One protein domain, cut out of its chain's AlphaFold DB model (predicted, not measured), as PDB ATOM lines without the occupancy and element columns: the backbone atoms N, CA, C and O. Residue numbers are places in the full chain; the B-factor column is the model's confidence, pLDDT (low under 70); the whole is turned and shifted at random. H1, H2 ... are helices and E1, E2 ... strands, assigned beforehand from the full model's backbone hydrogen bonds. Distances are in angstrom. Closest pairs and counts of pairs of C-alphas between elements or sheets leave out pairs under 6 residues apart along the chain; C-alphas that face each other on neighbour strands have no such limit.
ATOM      1  N   VAL A  22      48.647   8.712  58.420       95.56
ATOM      2  CA  VAL A  22      49.900   8.020  58.080       95.56
ATOM      3  C   VAL A  22      49.703   6.510  57.990       95.56
ATOM      4  O   VAL A  22      50.249   5.886  57.091       95.56
ATOM      5  N   VAL A  23      48.863   5.941  58.858       96.62
ATOM      6  CA  VAL A  23      48.542   4.512  58.856       96.62
ATOM      7  C   VAL A  23      47.706   4.165  57.631       96.62
ATOM      8  O   VAL A  23      47.999   3.177  56.973       96.62
ATOM      9  N   VAL A  24      46.738   5.013  57.258       96.38
ATOM     10  CA  VAL A  24      45.975   4.829  56.010       96.38
ATOM     11  C   VAL A  24      46.915   4.753  54.804       96.38
ATOM     12  O   VAL A  24      46.809   3.829  54.005       96.38
ATOM     13  N   LEU A  25      47.876   5.676  54.687       95.31
ATOM     14  CA  LEU A  25      48.849   5.656  53.588       95.31
ATOM     15  C   LEU A  25      49.721   4.389  53.594       95.31
ATOM     16  O   LEU A  25      49.967   3.825  52.526       95.31
ATOM     17  N   SER A  26      50.146   3.913  54.768       94.81
ATOM     18  CA  SER A  26      50.860   2.638  54.890       94.81
ATOM     19  C   SER A  26      50.002   1.453  54.440       94.81
ATOM     20  O   SER A  26      50.492   0.613  53.694       94.81
ATOM     21  N   VAL A  27      48.718   1.407  54.815       95.81
ATOM     22  CA  VAL A  27      47.785   0.344  54.399       95.81
ATOM     23  C   VAL A  27      47.581   0.350  52.883       95.81
ATOM     24  O   VAL A  27      47.711  -0.695  52.254       95.81
ATOM     25  N   LEU A  28      47.335   1.512  52.265       95.75
ATOM     26  CA  LEU A  28      47.190   1.607  50.804       95.75
ATOM     27  C   LEU A  28      48.467   1.164  50.067       95.75
ATOM     28  O   LEU A  28      48.387   0.543  49.008       95.75
ATOM     29  N   THR A  29      49.638   1.454  50.642       94.44
ATOM     30  CA  THR A  29      50.935   1.013  50.104       94.44
ATOM     31  C   THR A  29      51.108  -0.502  50.246       94.44
ATOM     32  O   THR A  29      51.475  -1.159  49.276       94.44
ATOM     33  N   ALA A  30      50.782  -1.069  51.412       94.38
ATOM     34  CA  ALA A  30      50.865  -2.506  51.692       94.38
ATOM     35  C   ALA A  30      49.890  -3.341  50.844       94.38
ATOM     36  O   ALA A  30      50.210  -4.457  50.449       94.38
ATOM     37  N   LEU A  31      48.731  -2.778  50.491       95.44
ATOM     38  CA  LEU A  31      47.790  -3.356  49.524       95.44
ATOM     39  C   LEU A  31      48.285  -3.269  48.071       95.44
ATOM     40  O   LEU A  31      47.546  -3.611  47.152       95.44
ATOM     41  N   ASN A  32      49.508  -2.778  47.846       94.69
ATOM     42  CA  ASN A  32      50.120  -2.601  46.536       94.69
ATOM     43  C   ASN A  32      49.236  -1.793  45.561       94.69
ATOM     44  O   ASN A  32      49.179  -2.076  44.361       94.69
ATOM     45  N   LEU A  33      48.550  -0.756  46.057       94.50
ATOM     46  CA  LEU A  33      47.751   0.176  45.245       94.50
ATOM     47  C   LEU A  33      48.660   1.220  44.573       94.50
ATOM     48  O   LEU A  33      48.583   2.431  44.803       94.50
ATOM     49  N   ASN A  34      49.584   0.728  43.747       89.12
ATOM     50  CA  ASN A  34      50.650   1.517  43.131       89.12
ATOM     51  C   ASN A  34      50.160   2.461  42.017       89.12
ATOM     52  O   ASN A  34      50.921   3.315  41.560       89.12
ATOM     53  N   ASN A  35      48.881   2.397  41.634       91.31
ATOM     54  CA  ASN A  35      48.230   3.359  40.744       91.31
ATOM     55  C   ASN A  35      48.343   4.800  41.282       91.31
ATOM     56  O   ASN A  35      48.481   5.751  40.511       91.31
ATOM     57  N   PHE A  36      48.374   4.973  42.607       93.50
ATOM     58  CA  PHE A  36      48.601   6.273  43.238       93.50
ATOM     59  C   PHE A  36      50.044   6.776  43.103       93.50
ATOM     60  O   PHE A  36      50.305   7.968  43.247       93.50
ATOM     61  N   ALA A  37      50.980   5.905  42.747       92.75
ATOM     62  CA  ALA A  37      52.390   6.206  42.530       92.75
ATOM     63  C   ALA A  37      52.851   5.821  41.107       92.75
ATOM     64  O   ALA A  37      54.037   5.593  40.876       92.75
ATOM     65  N   ALA A  38      51.928   5.791  40.136       92.75
ATOM     66  CA  ALA A  38      52.202   5.419  38.747       92.75
ATOM     67  C   ALA A  38      53.281   6.285  38.069       92.75
ATOM     68  O   ALA A  38      53.941   5.830  37.140       92.75
ATOM     69  N   THR A  39      53.496   7.523  38.530       92.31
ATOM     70  CA  THR A  39      54.579   8.385  38.024       92.31
ATOM     71  C   THR A  39      55.937   8.147  38.687       92.31
ATOM     72  O   THR A  39      56.850   8.943  38.482       92.31
ATOM     73  N   GLY A  40      56.080   7.093  39.492       89.88
ATOM     74  CA  GLY A  40      57.275   6.843  40.294       89.88
ATOM     75  C   GLY A  40      57.349   7.721  41.549       89.88
ATOM     76  O   GLY A  40      56.422   8.496  41.829       89.88
ATOM     77  N   PRO A  41      58.444   7.621  42.322       88.88
ATOM     78  CA  PRO A  41      58.639   8.446  43.506       88.88
ATOM     79  C   PRO A  41      58.765   9.925  43.178       88.88
ATOM     80  O   PRO A  41      59.238  10.326  42.113       88.88
ATOM     81  N   LEU A  42      58.371  10.751  44.142       89.56
ATOM     82  CA  LEU A  42      58.444  12.196  44.004       89.56
ATOM     83  C   LEU A  42      59.898  12.684  44.152       89.56
ATOM     84  O   LEU A  42      60.574  12.301  45.108       89.56
ATOM     85  N   PRO A  43      60.383  13.559  43.255       88.38
ATOM     86  CA  PRO A  43      61.659  14.232  43.440       88.38
ATOM     87  C   PRO A  43      61.559  15.246  44.587       88.38
ATOM     88  O   PRO A  43      60.546  15.921  44.751       88.38
ATOM     89  N   TYR A  44      62.641  15.402  45.352       86.38
ATOM     90  CA  TYR A  44      62.727  16.377  46.448       86.38
ATOM     91  C   TYR A  44      63.145  17.784  45.982       86.38
ATOM     92  O   TYR A  44      63.146  18.723  46.772       86.38
ATOM     93  N   THR A  45      63.519  17.941  44.707       89.88
ATOM     94  CA  THR A  45      64.082  19.184  44.150       89.88
ATOM     95  C   THR A  45      63.056  20.085  43.467       89.88
ATOM     96  O   THR A  45      63.312  21.270  43.283       89.88
ATOM     97  N   HIS A  46      61.911  19.541  43.053       93.00
ATOM     98  CA  HIS A  46      60.871  20.281  42.341       93.00
ATOM     99  C   HIS A  46      59.518  19.577  42.460       93.00
ATOM    100  O   HIS A  46      59.433  18.417  42.854       93.00
ATOM    101  N   ILE A  47      58.446  20.269  42.077       94.12
ATOM    102  CA  ILE A  47      57.093  19.709  42.053       94.12
ATOM    103  C   ILE A  47      56.794  19.189  40.637       94.12
ATOM    104  O   ILE A  47      56.717  19.999  39.711       94.12
ATOM    105  N   PRO A  48      56.552  17.879  40.434       93.31
ATOM    106  CA  PRO A  48      56.202  17.365  39.116       93.31
ATOM    107  C   PRO A  48      54.792  17.829  38.709       93.31
ATOM    108  O   PRO A  48      53.846  17.673  39.499       93.31
ATOM    109  N   PRO A  49      54.603  18.342  37.477       92.50
ATOM    110  CA  PRO A  49      53.315  18.878  37.034       92.50
ATOM    111  C   PRO A  49      52.225  17.801  36.907       92.50
ATOM    112  O   PRO A  49      51.051  18.088  37.126       92.50
ATOM    113  N   ARG A  50      52.595  16.549  36.603       92.81
ATOM    114  CA  ARG A  50      51.663  15.423  36.398       92.81
ATOM    115  C   ARG A  50      51.807  14.309  37.440       92.81
ATOM    116  O   ARG A  50      51.600  13.152  37.112       92.81
ATOM    117  N   ARG A  51      52.170  14.635  38.687       94.06
ATOM    118  CA  ARG A  51      52.314  13.626  39.756       94.06
ATOM    119  C   ARG A  51      51.015  12.852  40.003       94.06
ATOM    120  O   ARG A  51      49.954  13.468  40.148       94.06
ATOM    121  N   SER A  52      51.114  11.530  40.113       94.44
ATOM    122  CA  SER A  52      49.998  10.672  40.535       94.44
ATOM    123  C   SER A  52      49.754  10.768  42.043       94.44
ATOM    124  O   SER A  52      48.607  10.815  42.482       94.44
ATOM    125  N   PHE A  53      50.826  10.874  42.837       95.00
ATOM    126  CA  PHE A  53      50.722  10.891  44.292       95.00
ATOM    127  C   PHE A  53      50.333  12.283  44.795       95.00
ATOM    128  O   PHE A  53      51.081  13.258  44.659       95.00
ATOM    129  N   LYS A  54      49.137  12.380  45.380       95.31
ATOM    130  CA  LYS A  54      48.586  13.612  45.953       95.31
ATOM    131  C   LYS A  54      47.955  13.308  47.305       95.31
ATOM    132  O   LYS A  54      46.840  12.801  47.375       95.31
ATOM    133  N   THR A  55      48.641  13.671  48.386       95.12
ATOM    134  CA  THR A  55      48.175  13.405  49.756       95.12
ATOM    135  C   THR A  55      46.787  13.978  50.036       95.12
ATOM    136  O   THR A  55      46.010  13.340  50.730       95.12
ATOM    137  N   SER A  56      46.426  15.126  49.454       95.62
ATOM    138  CA  SER A  56      45.092  15.723  49.614       95.62
ATOM    139  C   SER A  56      43.948  14.871  49.050       95.62
ATOM    140  O   SER A  56      42.808  15.093  49.433       95.62
ATOM    141  N   HIS A  57      44.227  13.925  48.148       95.69
ATOM    142  CA  HIS A  57      43.224  13.010  47.587       95.69
ATOM    143  C   HIS A  57      43.189  11.661  48.313       95.69
ATOM    144  O   HIS A  57      42.190  10.957  48.241       95.69
ATOM    145  N   LEU A  58      44.282  11.283  48.981       96.06
ATOM    146  CA  LEU A  58      44.421   9.977  49.634       96.06
ATOM    147  C   LEU A  58      44.158  10.053  51.130       96.06
ATOM    148  O   LEU A  58      43.526   9.163  51.682       96.06
ATOM    149  N   ALA A  59      44.653  11.108  51.772       96.56
ATOM    150  CA  ALA A  59      44.636  11.254  53.215       96.56
ATOM    151  C   ALA A  59      44.232  12.678  53.693       96.56
ATOM    152  O   ALA A  59      44.990  13.303  54.451       96.56
ATOM    153  N   PRO A  60      43.092  13.245  53.236       97.31
ATOM    154  CA  PRO A  60      42.559  14.509  53.756       97.31
ATOM    155  C   PRO A  60      42.070  14.384  55.214       97.31
ATOM    156  O   PRO A  60      42.065  13.308  55.816       97.31
ATOM    157  N   PHE A  61      41.622  15.485  55.821       97.00
ATOM    158  CA  PHE A  61      40.888  15.370  57.086       97.00
ATOM    159  C   PHE A  61      39.630  14.514  56.898       97.00
ATOM    160  O   PHE A  61      38.955  14.643  55.881       97.00
ATOM    161  N   ALA A  62      39.348  13.643  57.874       95.94
ATOM    162  CA  ALA A  62      38.267  12.654  57.807       95.94
ATOM    163  C   ALA A  62      38.355  11.712  56.586       95.94
ATOM    164  O   ALA A  62      37.340  11.352  55.994       95.94
ATOM    165  N   THR A  63      39.583  11.311  56.226       97.50
ATOM    166  CA  THR A  63      39.825  10.274  55.212       97.50
ATOM    167  C   THR A  63      38.965   9.045  55.478       97.50
ATOM    168  O   THR A  63      38.927   8.561  56.610       97.50
ATOM    169  N   ASN A  64      38.352   8.505  54.429       97.06
ATOM    170  CA  ASN A  64      37.625   7.246  54.484       97.06
ATOM    171  C   ASN A  64      38.122   6.279  53.402       97.06
ATOM    172  O   ASN A  64      38.521   6.677  52.304       97.06
ATOM    173  N   VAL A  65      38.122   4.994  53.753       98.12
ATOM    174  CA  VAL A  65      38.457   3.883  52.865       98.12
ATOM    175  C   VAL A  65      37.389   2.818  53.065       98.12
ATOM    176  O   VAL A  65      37.158   2.389  54.194       98.12
ATOM    177  N   TYR A  66      36.747   2.388  51.985       98.25
ATOM    178  CA  TYR A  66      35.738   1.336  52.019       98.25
ATOM    179  C   TYR A  66      36.233   0.113  51.264       98.25
ATOM    180  O   TYR A  66      36.579   0.203  50.087       98.25
ATOM    181  N   PHE A  67      36.192  -1.034  51.929       98.19
ATOM    182  CA  PHE A  67      36.305  -2.342  51.299       98.19
ATOM    183  C   PHE A  67      34.890  -2.886  51.161       98.19
ATOM    184  O   PHE A  67      34.201  -3.089  52.158       98.19
ATOM    185  N   GLN A  68      34.425  -3.058  49.928       98.25
ATOM    186  CA  GLN A  68      33.068  -3.518  49.659       98.25
ATOM    187  C   GLN A  68      33.115  -4.933  49.111       98.25
ATOM    188  O   GLN A  68      33.692  -5.155  48.048       98.25
ATOM    189  N   LEU A  69      32.484  -5.858  49.830       97.62
ATOM    190  CA  LEU A  69      32.218  -7.208  49.359       97.62
ATOM    191  C   LEU A  69      30.827  -7.246  48.721       97.62
ATOM    192  O   LEU A  69      29.839  -6.861  49.344       97.62
ATOM    193  N   LEU A  70      30.759  -7.672  47.467       97.06
ATOM    194  CA  LEU A  70      29.589  -7.546  46.607       97.06
ATOM    195  C   LEU A  70      29.202  -8.909  46.038       97.06
ATOM    196  O   LEU A  70      30.056  -9.723  45.689       97.06
ATOM    197  N   SER A  71      27.900  -9.133  45.902       96.44
ATOM    198  CA  SER A  71      27.340 -10.200  45.078       96.44
ATOM    199  C   SER A  71      26.644  -9.540  43.894       96.44
ATOM    200  O   SER A  71      25.723  -8.746  44.089       96.44
ATOM    201  N   CYS A  72      27.119  -9.818  42.682       93.81
ATOM    202  CA  CYS A  72      26.584  -9.232  41.455       93.81
ATOM    203  C   CYS A  72      25.908 -10.325  40.618       93.81
ATOM    204  O   CYS A  72      26.387 -11.455  40.581       93.81
ATOM    205  N   ALA A  73      24.813  -9.986  39.931       93.00
ATOM    206  CA  ALA A  73      24.036 -10.953  39.150       93.00
ATOM    207  C   ALA A  73      24.832 -11.558  37.978       93.00
ATOM    208  O   ALA A  73      24.728 -12.753  37.714       93.00
ATOM    209  N   ASP A  74      25.661 -10.742  37.321       89.31
ATOM    210  CA  ASP A  74      26.361 -11.110  36.083       89.31
ATOM    211  C   ASP A  74      27.799 -11.615  36.310       89.31
ATOM    212  O   ASP A  74      28.553 -11.811  35.358       89.31
ATOM    213  N   THR A  75      28.211 -11.826  37.565       89.44
ATOM    214  CA  THR A  75      29.551 -12.329  37.902       89.44
ATOM    215  C   THR A  75      29.460 -13.574  38.764       89.44
ATOM    216  O   THR A  75      28.696 -13.619  39.725       89.44
ATOM    217  N   HIS A  76      30.293 -14.569  38.479       90.50
ATOM    218  CA  HIS A  76      30.381 -15.746  39.331       90.50
ATOM    219  C   HIS A  76      31.147 -15.431  40.624       90.50
ATOM    220  O   HIS A  76      32.305 -15.015  40.584       90.50
ATOM    221  N   GLY A  77      30.515 -15.693  41.769       95.31
ATOM    222  CA  GLY A  77      31.133 -15.549  43.086       95.31
ATOM    223  C   GLY A  77      31.246 -14.102  43.590       95.31
ATOM    224  O   GLY A  77      30.905 -13.147  42.883       95.31
ATOM    225  N   PRO A  78      31.698 -13.928  44.844       97.62
ATOM    226  CA  PRO A  78      31.810 -12.618  45.468       97.62
ATOM    227  C   PRO A  78      32.903 -11.762  44.818       97.62
ATOM    228  O   PRO A  78      33.987 -12.244  44.486       97.62
ATOM    229  N   GLN A  79      32.617 -10.470  44.685       98.06
ATOM    230  CA  GLN A  79      33.526  -9.458  44.159       98.06
ATOM    231  C   GLN A  79      33.955  -8.514  45.278       98.06
ATOM    232  O   GLN A  79      33.162  -8.201  46.165       98.06
ATOM    233  N   ILE A  80      35.183  -8.014  45.219       98.38
ATOM    234  CA  ILE A  80      35.674  -6.963  46.105       98.38
ATOM    235  C   ILE A  80      36.052  -5.720  45.303       98.38
ATOM    236  O   ILE A  80      36.596  -5.818  44.203       98.38
ATOM    237  N   ARG A  81      35.783  -4.541  45.866       97.94
ATOM    238  CA  ARG A  81      36.372  -3.275  45.409       97.94
ATOM    239  C   ARG A  81      36.786  -2.403  46.579       97.94
ATOM    240  O   ARG A  81      36.246  -2.529  47.681       97.94
ATOM    241  N   ILE A  82      37.715  -1.495  46.304       98.44
ATOM    242  CA  ILE A  82      38.219  -0.516  47.265       98.44
ATOM    243  C   ILE A  82      37.820   0.882  46.796       98.44
ATOM    244  O   ILE A  82      37.986   1.226  45.626       98.44
ATOM    245  N   ILE A  83      37.301   1.691  47.714       98.25
ATOM    246  CA  ILE A  83      36.965   3.099  47.486       98.25
ATOM    247  C   ILE A  83      37.777   3.935  48.470       98.25
ATOM    248  O   ILE A  83      37.772   3.648  49.662       98.25
ATOM    249  N   VAL A  84      38.462   4.965  47.982       97.88
ATOM    250  CA  VAL A  84      39.231   5.911  48.801       97.88
ATOM    251  C   VAL A  84      38.662   7.303  48.573       97.88
ATOM    252  O   VAL A  84      38.746   7.814  47.457       97.88
ATOM    253  N   ASN A  85      38.097   7.914  49.620       97.44
ATOM    254  CA  ASN A  85      37.469   9.241  49.569       97.44
ATOM    255  C   ASN A  85      36.501   9.382  48.375       97.44
ATOM    256  O   ASN A  85      36.682  10.246  47.518       97.44
ATOM    257  N   ASP A  86      35.531   8.468  48.290       96.81
ATOM    258  CA  ASP A  86      34.524   8.350  47.218       96.81
ATOM    259  C   ASP A  86      35.064   8.028  45.807       96.81
ATOM    260  O   ASP A  86      34.293   7.841  44.864       96.81
ATOM    261  N   GLY A  87      36.382   7.889  45.643       96.44
ATOM    262  CA  GLY A  87      37.013   7.447  44.404       96.44
ATOM    263  C   GLY A  87      37.193   5.932  44.357       96.44
ATOM    264  O   GLY A  87      37.914   5.368  45.182       96.44
ATOM    265  N   VAL A  88      36.587   5.269  43.370       97.38
ATOM    266  CA  VAL A  88      36.837   3.844  43.093       97.38
ATOM    267  C   VAL A  88      38.300   3.649  42.695       97.38
ATOM    268  O   VAL A  88      38.801   4.320  41.790       97.38
ATOM    269  N   VAL A  89      38.987   2.724  43.366       97.00
ATOM    270  CA  VAL A  89      40.397   2.419  43.114       97.00
ATOM    271  C   VAL A  89      40.513   1.225  42.167       97.00
ATOM    272  O   VAL A  89      40.049   0.137  42.513       97.00
ATOM    273  N   PRO A  90      41.158   1.373  40.995       96.69
ATOM    274  CA  PRO A  90      41.451   0.236  40.132       96.69
ATOM    275  C   PRO A  90      42.398  -0.748  40.826       96.69
ATOM    276  O   PRO A  90      43.485  -0.364  41.251       96.69
ATOM    277  N   LEU A  91      42.020  -2.026  40.881       97.19
ATOM    278  CA  LEU A  91      42.825  -3.091  41.496       97.19
ATOM    279  C   LEU A  91      43.783  -3.776  40.510       97.19
ATOM    280  O   LEU A  91      44.343  -4.823  40.809       97.19
ATOM    281  N   THR A  92      44.011  -3.182  39.338       95.81
ATOM    282  CA  THR A  92      44.846  -3.748  38.264       95.81
ATOM    283  C   THR A  92      46.328  -3.883  38.630       95.81
ATOM    284  O   THR A  92      47.088  -4.491  37.884       95.81
ATOM    285  N   SER A  93      46.764  -3.288  39.743       92.75
ATOM    286  CA  SER A  93      48.111  -3.467  40.292       92.75
ATOM    287  C   SER A  93      48.295  -4.808  41.008       92.75
ATOM    288  O   SER A  93      49.429  -5.247  41.208       92.75
ATOM    289  N   LEU A  94      47.196  -5.468  41.385       95.62
ATOM    290  CA  LEU A  94      47.192  -6.793  41.988       95.62
ATOM    291  C   LEU A  94      47.156  -7.862  40.898       95.62
ATOM    292  O   LEU A  94      46.379  -7.785  39.943       95.62
ATOM    293  N   ARG A  95      48.006  -8.883  41.043       94.81
ATOM    294  CA  ARG A  95      48.123  -9.960  40.060       94.81
ATOM    295  C   ARG A  95      46.773 -10.655  39.866       94.81
ATOM    296  O   ARG A  95      46.165 -11.115  40.824       94.81
ATOM    297  N   GLY A  96      46.338 -10.761  38.612       96.00
ATOM    298  CA  GLY A  96      45.112 -11.464  38.228       96.00
ATOM    299  C   GLY A  96      43.835 -10.623  38.299       96.00
ATOM    300  O   GLY A  96      42.865 -10.983  37.637       96.00
ATOM    301  N   CYS A  97      43.822  -9.493  39.015       97.12
ATOM    302  CA  CYS A  97      42.651  -8.619  39.015       97.12
ATOM    303  C   CYS A  97      42.461  -7.985  37.621       97.12
ATOM    304  O   CYS A  97      43.402  -7.395  37.076       97.12
ATOM    305  N   PRO A  98      41.262  -8.092  37.020       95.81
ATOM    306  CA  PRO A  98      41.016  -7.583  35.680       95.81
ATOM    307  C   PRO A  98      40.917  -6.057  35.672       95.81
ATOM    308  O   PRO A  98      40.650  -5.410  36.685       95.81
ATOM    309  N   HIS A  99      41.054  -5.470  34.485       95.69
ATOM    310  CA  HIS A  99      40.531  -4.129  34.273       95.69
ATOM    311  C   HIS A  99      39.001  -4.203  34.219       95.69
ATOM    312  O   HIS A  99      38.443  -4.765  33.278       95.69
ATOM    313  N   GLN A 100      38.330  -3.653  35.230       93.88
ATOM    314  CA  GLN A 100      36.874  -3.626  35.333       93.88
ATOM    315  C   GLN A 100      36.417  -2.184  35.644       93.88
ATOM    316  O   GLN A 100      36.993  -1.563  36.541       93.88
ATOM    317  N   PRO A 101      35.434  -1.621  34.909       92.94
ATOM    318  CA  PRO A 101      35.061  -0.203  35.022       92.94
ATOM    319  C   PRO A 101      34.602   0.259  36.412       92.94
ATOM    320  O   PRO A 101      34.846   1.403  36.785       92.94
ATOM    321  N   ASP A 102      33.984  -0.627  37.190       94.88
ATOM    322  CA  ASP A 102      33.500  -0.373  38.554       94.88
ATOM    323  C   ASP A 102      34.528  -0.742  39.640       94.88
ATOM    324  O   ASP A 102      34.204  -0.728  40.834       94.88
ATOM    325  N   GLY A 103      35.761  -1.080  39.242       96.00
ATOM    326  CA  GLY A 103      36.867  -1.439  40.132       96.00
ATOM    327  C   GLY A 103      36.731  -2.807  40.805       96.00
ATOM    328  O   GLY A 103      37.366  -3.031  41.835       96.00
ATOM    329  N   LEU A 104      35.899  -3.702  40.266       97.00
ATOM    330  CA  LEU A 104      35.670  -5.034  40.829       97.00
ATOM    331  C   LEU A 104      36.837  -5.987  40.546       97.00
ATOM    332  O   LEU A 104      37.381  -6.024  39.442       97.00
ATOM    333  N   CYS A 105      37.158  -6.817  41.534       97.88
ATOM    334  CA  CYS A 105      38.014  -7.986  41.385       97.88
ATOM    335  C   CYS A 105      37.355  -9.207  42.055       97.88
ATOM    336  O   CYS A 105      36.776  -9.049  43.134       97.88
ATOM    337  N   PRO A 106      37.445 -10.420  41.474       98.00
ATOM    338  CA  PRO A 106      37.024 -11.638  42.160       98.00
ATOM    339  C   PRO A 106      37.734 -11.782  43.512       98.00
ATOM    340  O   PRO A 106      38.946 -11.576  43.610       98.00
ATOM    341  N   LEU A 107      36.982 -12.104  44.571       98.12
ATOM    342  CA  LEU A 107      37.515 -12.121  45.939       98.12
ATOM    343  C   LEU A 107      38.691 -13.091  46.100       98.12
ATOM    344  O   LEU A 107      39.677 -12.766  46.752       98.12
ATOM    345  N   ASP A 108      38.584 -14.280  45.515       98.00
ATOM    346  CA  ASP A 108      39.618 -15.315  45.560       98.00
ATOM    347  C   ASP A 108      40.932 -14.839  44.925       98.00
ATOM    348  O   ASP A 108      42.007 -15.026  45.491       98.00
ATOM    349  N   THR A 109      40.831 -14.146  43.793       98.06
ATOM    350  CA  THR A 109      41.951 -13.545  43.069       98.06
ATOM    351  C   THR A 109      42.607 -12.448  43.904       98.06
ATOM    352  O   THR A 109      43.830 -12.425  44.048       98.06
ATOM    353  N   PHE A 110      41.803 -11.574  44.517       98.00
ATOM    354  CA  PHE A 110      42.294 -10.535  45.420       98.00
ATOM    355  C   PHE A 110      43.037 -11.126  46.629       98.00
ATOM    356  O   PHE A 110      44.155 -10.711  46.932       98.00
ATOM    357  N   VAL A 111      42.452 -12.130  47.292       98.12
ATOM    358  CA  VAL A 111      43.063 -12.802  48.451       98.12
ATOM    359  C   VAL A 111      44.355 -13.517  48.058       98.12
ATOM    360  O   VAL A 111      45.342 -13.424  48.790       98.12
ATOM    361  N   ALA A 112      44.393 -14.191  46.907       98.25
ATOM    362  CA  ALA A 112      45.603 -14.837  46.405       98.25
ATOM    363  C   ALA A 112      46.735 -13.825  46.151       98.25
ATOM    364  O   ALA A 112      47.867 -14.055  46.580       98.25
ATOM    365  N   ALA A 113      46.431 -12.680  45.530       97.19
ATOM    366  CA  ALA A 113      47.408 -11.620  45.287       97.19
ATOM    367  C   ALA A 113      47.960 -11.021  46.593       97.19
ATOM    368  O   ALA A 113      49.168 -10.830  46.722       97.19
ATOM    369  N   LEU A 114      47.101 -10.762  47.587       96.75
ATOM    370  CA  LEU A 114      47.556 -10.285  48.899       96.75
ATOM    371  C   LEU A 114      48.357 -11.346  49.661       96.75
ATOM    372  O   LEU A 114      49.327 -11.011  50.337       96.75
ATOM    373  N   SER A 115      47.995 -12.622  49.527       97.25
ATOM    374  CA  SER A 115      48.724 -13.727  50.157       97.25
ATOM    375  C   SER A 115      50.157 -13.827  49.629       97.25
ATOM    376  O   SER A 115      51.079 -14.062  50.403       97.25
ATOM    377  N   GLU A 116      50.369 -13.582  48.333       95.06
ATOM    378  CA  GLU A 116      51.708 -13.495  47.742       95.06
ATOM    379  C   GLU A 116      52.523 -12.317  48.305       95.06
ATOM    380  O   GLU A 116      53.703 -12.475  48.627       95.06
ATOM    381  N   ILE A 117      51.902 -11.144  48.474       93.69
ATOM    382  CA  ILE A 117      52.563  -9.983  49.093       93.69
ATOM    383  C   ILE A 117      52.991 -10.323  50.525       93.69
ATOM    384  O   ILE A 117      54.126 -10.049  50.907       93.69
ATOM    385  N   ILE A 118      52.121 -10.974  51.303       94.19
ATOM    386  CA  ILE A 118      52.435 -11.400  52.673       94.19
ATOM    387  C   ILE A 118      53.613 -12.383  52.682       94.19
ATOM    388  O   ILE A 118      54.542 -12.204  53.460       94.19
ATOM    389  N   GLN A 119      53.616 -13.387  51.798       94.56
ATOM    390  CA  GLN A 119      54.683 -14.396  51.722       94.56
ATOM    391  C   GLN A 119      56.048 -13.822  51.327       94.56
ATOM    392  O   GLN A 119      57.080 -14.389  51.676       94.56
ATOM    393  N   THR A 120      56.058 -12.716  50.586       91.25
ATOM    394  CA  THR A 120      57.284 -12.041  50.137       91.25
ATOM    395  C   THR A 120      57.712 -10.894  51.056       91.25
ATOM    396  O   THR A 120      58.775 -10.309  50.848       91.25
ATOM    397  N   THR A 121      56.921 -10.594  52.092       93.19
ATOM    398  CA  THR A 121      57.207  -9.551  53.081       93.19
ATOM    399  C   THR A 121      57.796 -10.159  54.354       93.19
ATOM    400  O   THR A 121      57.192 -10.991  55.020       93.19
ATOM    401  N   ASP A 122      58.966  -9.669  54.736       94.19
ATOM    402  CA  ASP A 122      59.690  -9.988  55.959       94.19
ATOM    403  C   ASP A 122      59.660  -8.766  56.882       94.19
ATOM    404  O   ASP A 122      60.425  -7.809  56.733       94.19
ATOM    405  N   TRP A 123      58.748  -8.804  57.852       93.12
ATOM    406  CA  TRP A 123      58.614  -7.759  58.865       93.12
ATOM    407  C   TRP A 123      59.876  -7.607  59.724       93.12
ATOM    408  O   TRP A 123      60.256  -6.489  60.071       93.12
TER     409      TRP A 123
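AT A GLANCE: This is residues 22 to 123 of the 150 residues of an uncharacterized protein of Phanerochaete carnosa (strain HHB-10118-sp) (UniProt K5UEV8). A narrow three-stranded antiparallel sheet, drawn out at one end into the long hairpin E1 and E2, is joined to a wide loop at the other end, residues 38 to 54, with the short helices H1, H2 and H3 between them. The longest helix, H4, begins beside the first residue of E2 and leads away from the sheet, and a second long loop, residues 90 to 106, folds back from E3 to E2. The printed part has 102 residues, with four named helices and three named strands in the order H1 H2 H3 E1 E2 E3 H4 and the sheet order E1 - E2 - E3. The class is mixed, helices and strands, with under half of the residues, 46 of 102, in named elements. The whole is only just compact, close to loose, with a radius of gyration of the C-alphas of 14.8 A, and only just elongated, spanning 49 by 32 by 24 A.

IN THESE COORDINATES: H1 is residues 22 to 30, 12.4 A long, beginning with C-alpha 22 at (49.900, 8.020, 58.080). H2, residues 34 to 37, and H3, residues 55 to 58, have four residues each. E1 is residues 65 to 70, 15.8 A long, with C-alpha 65 at (38.457, 3.883, 52.865). E2, residues 79 to 84, is 17.0 A long, and E3 is residues 87 to 89. H4, residues 107 to 120, is 20.2 A long and ends with C-alpha 120 at (57.284, -12.041, 50.137).

HOW THE PARTS SIT: E1, E2 and E3 form a meander, each strand the antiparallel neighbour of the one before. E1 and E2 are a hairpin at 162 degrees, with N 66 and O 83 at 2.8 A and N 81 and O 68 at 3.1 A, within hydrogen-bond range. E2 and E3 are a hairpin at 130 degrees, with N 84 and O 87 at 2.9 A, within hydrogen-bond range. Residues 105 to 106 pair antiparallel with residues 79 to 80 of E2. H4 only grazes the sheet, with residues 107 to 111; its closest C-alphas with E2 are those of Gln 79 and Leu 107, 5.1 A apart. H3 only grazes the sheet with residues 57 to 58, and H1 with residues 24 to 28. H1 and H3 are close but not clearly touching, the closest C-alphas being those of Leu 25 and Leu 58 at 7.3 A. H1 and H2 meet only through their link, and H2 is not on the sheet. H1 and H4 are only just apart, at 8.1 A. In H1 and H4 every O i to N i+4 pair is within hydrogen-bond range; H2 and H3 are too short for such a pair.

THE WHOLE: The two C-alphas farthest apart are those of Thr 45 and Ala 73, at 50.4 A. The links H2 to H3 and E3 to H4 are long, with 17 residues each. The printed part has no cut. Its mean pLDDT is 95.1, and no printed residue is under 70.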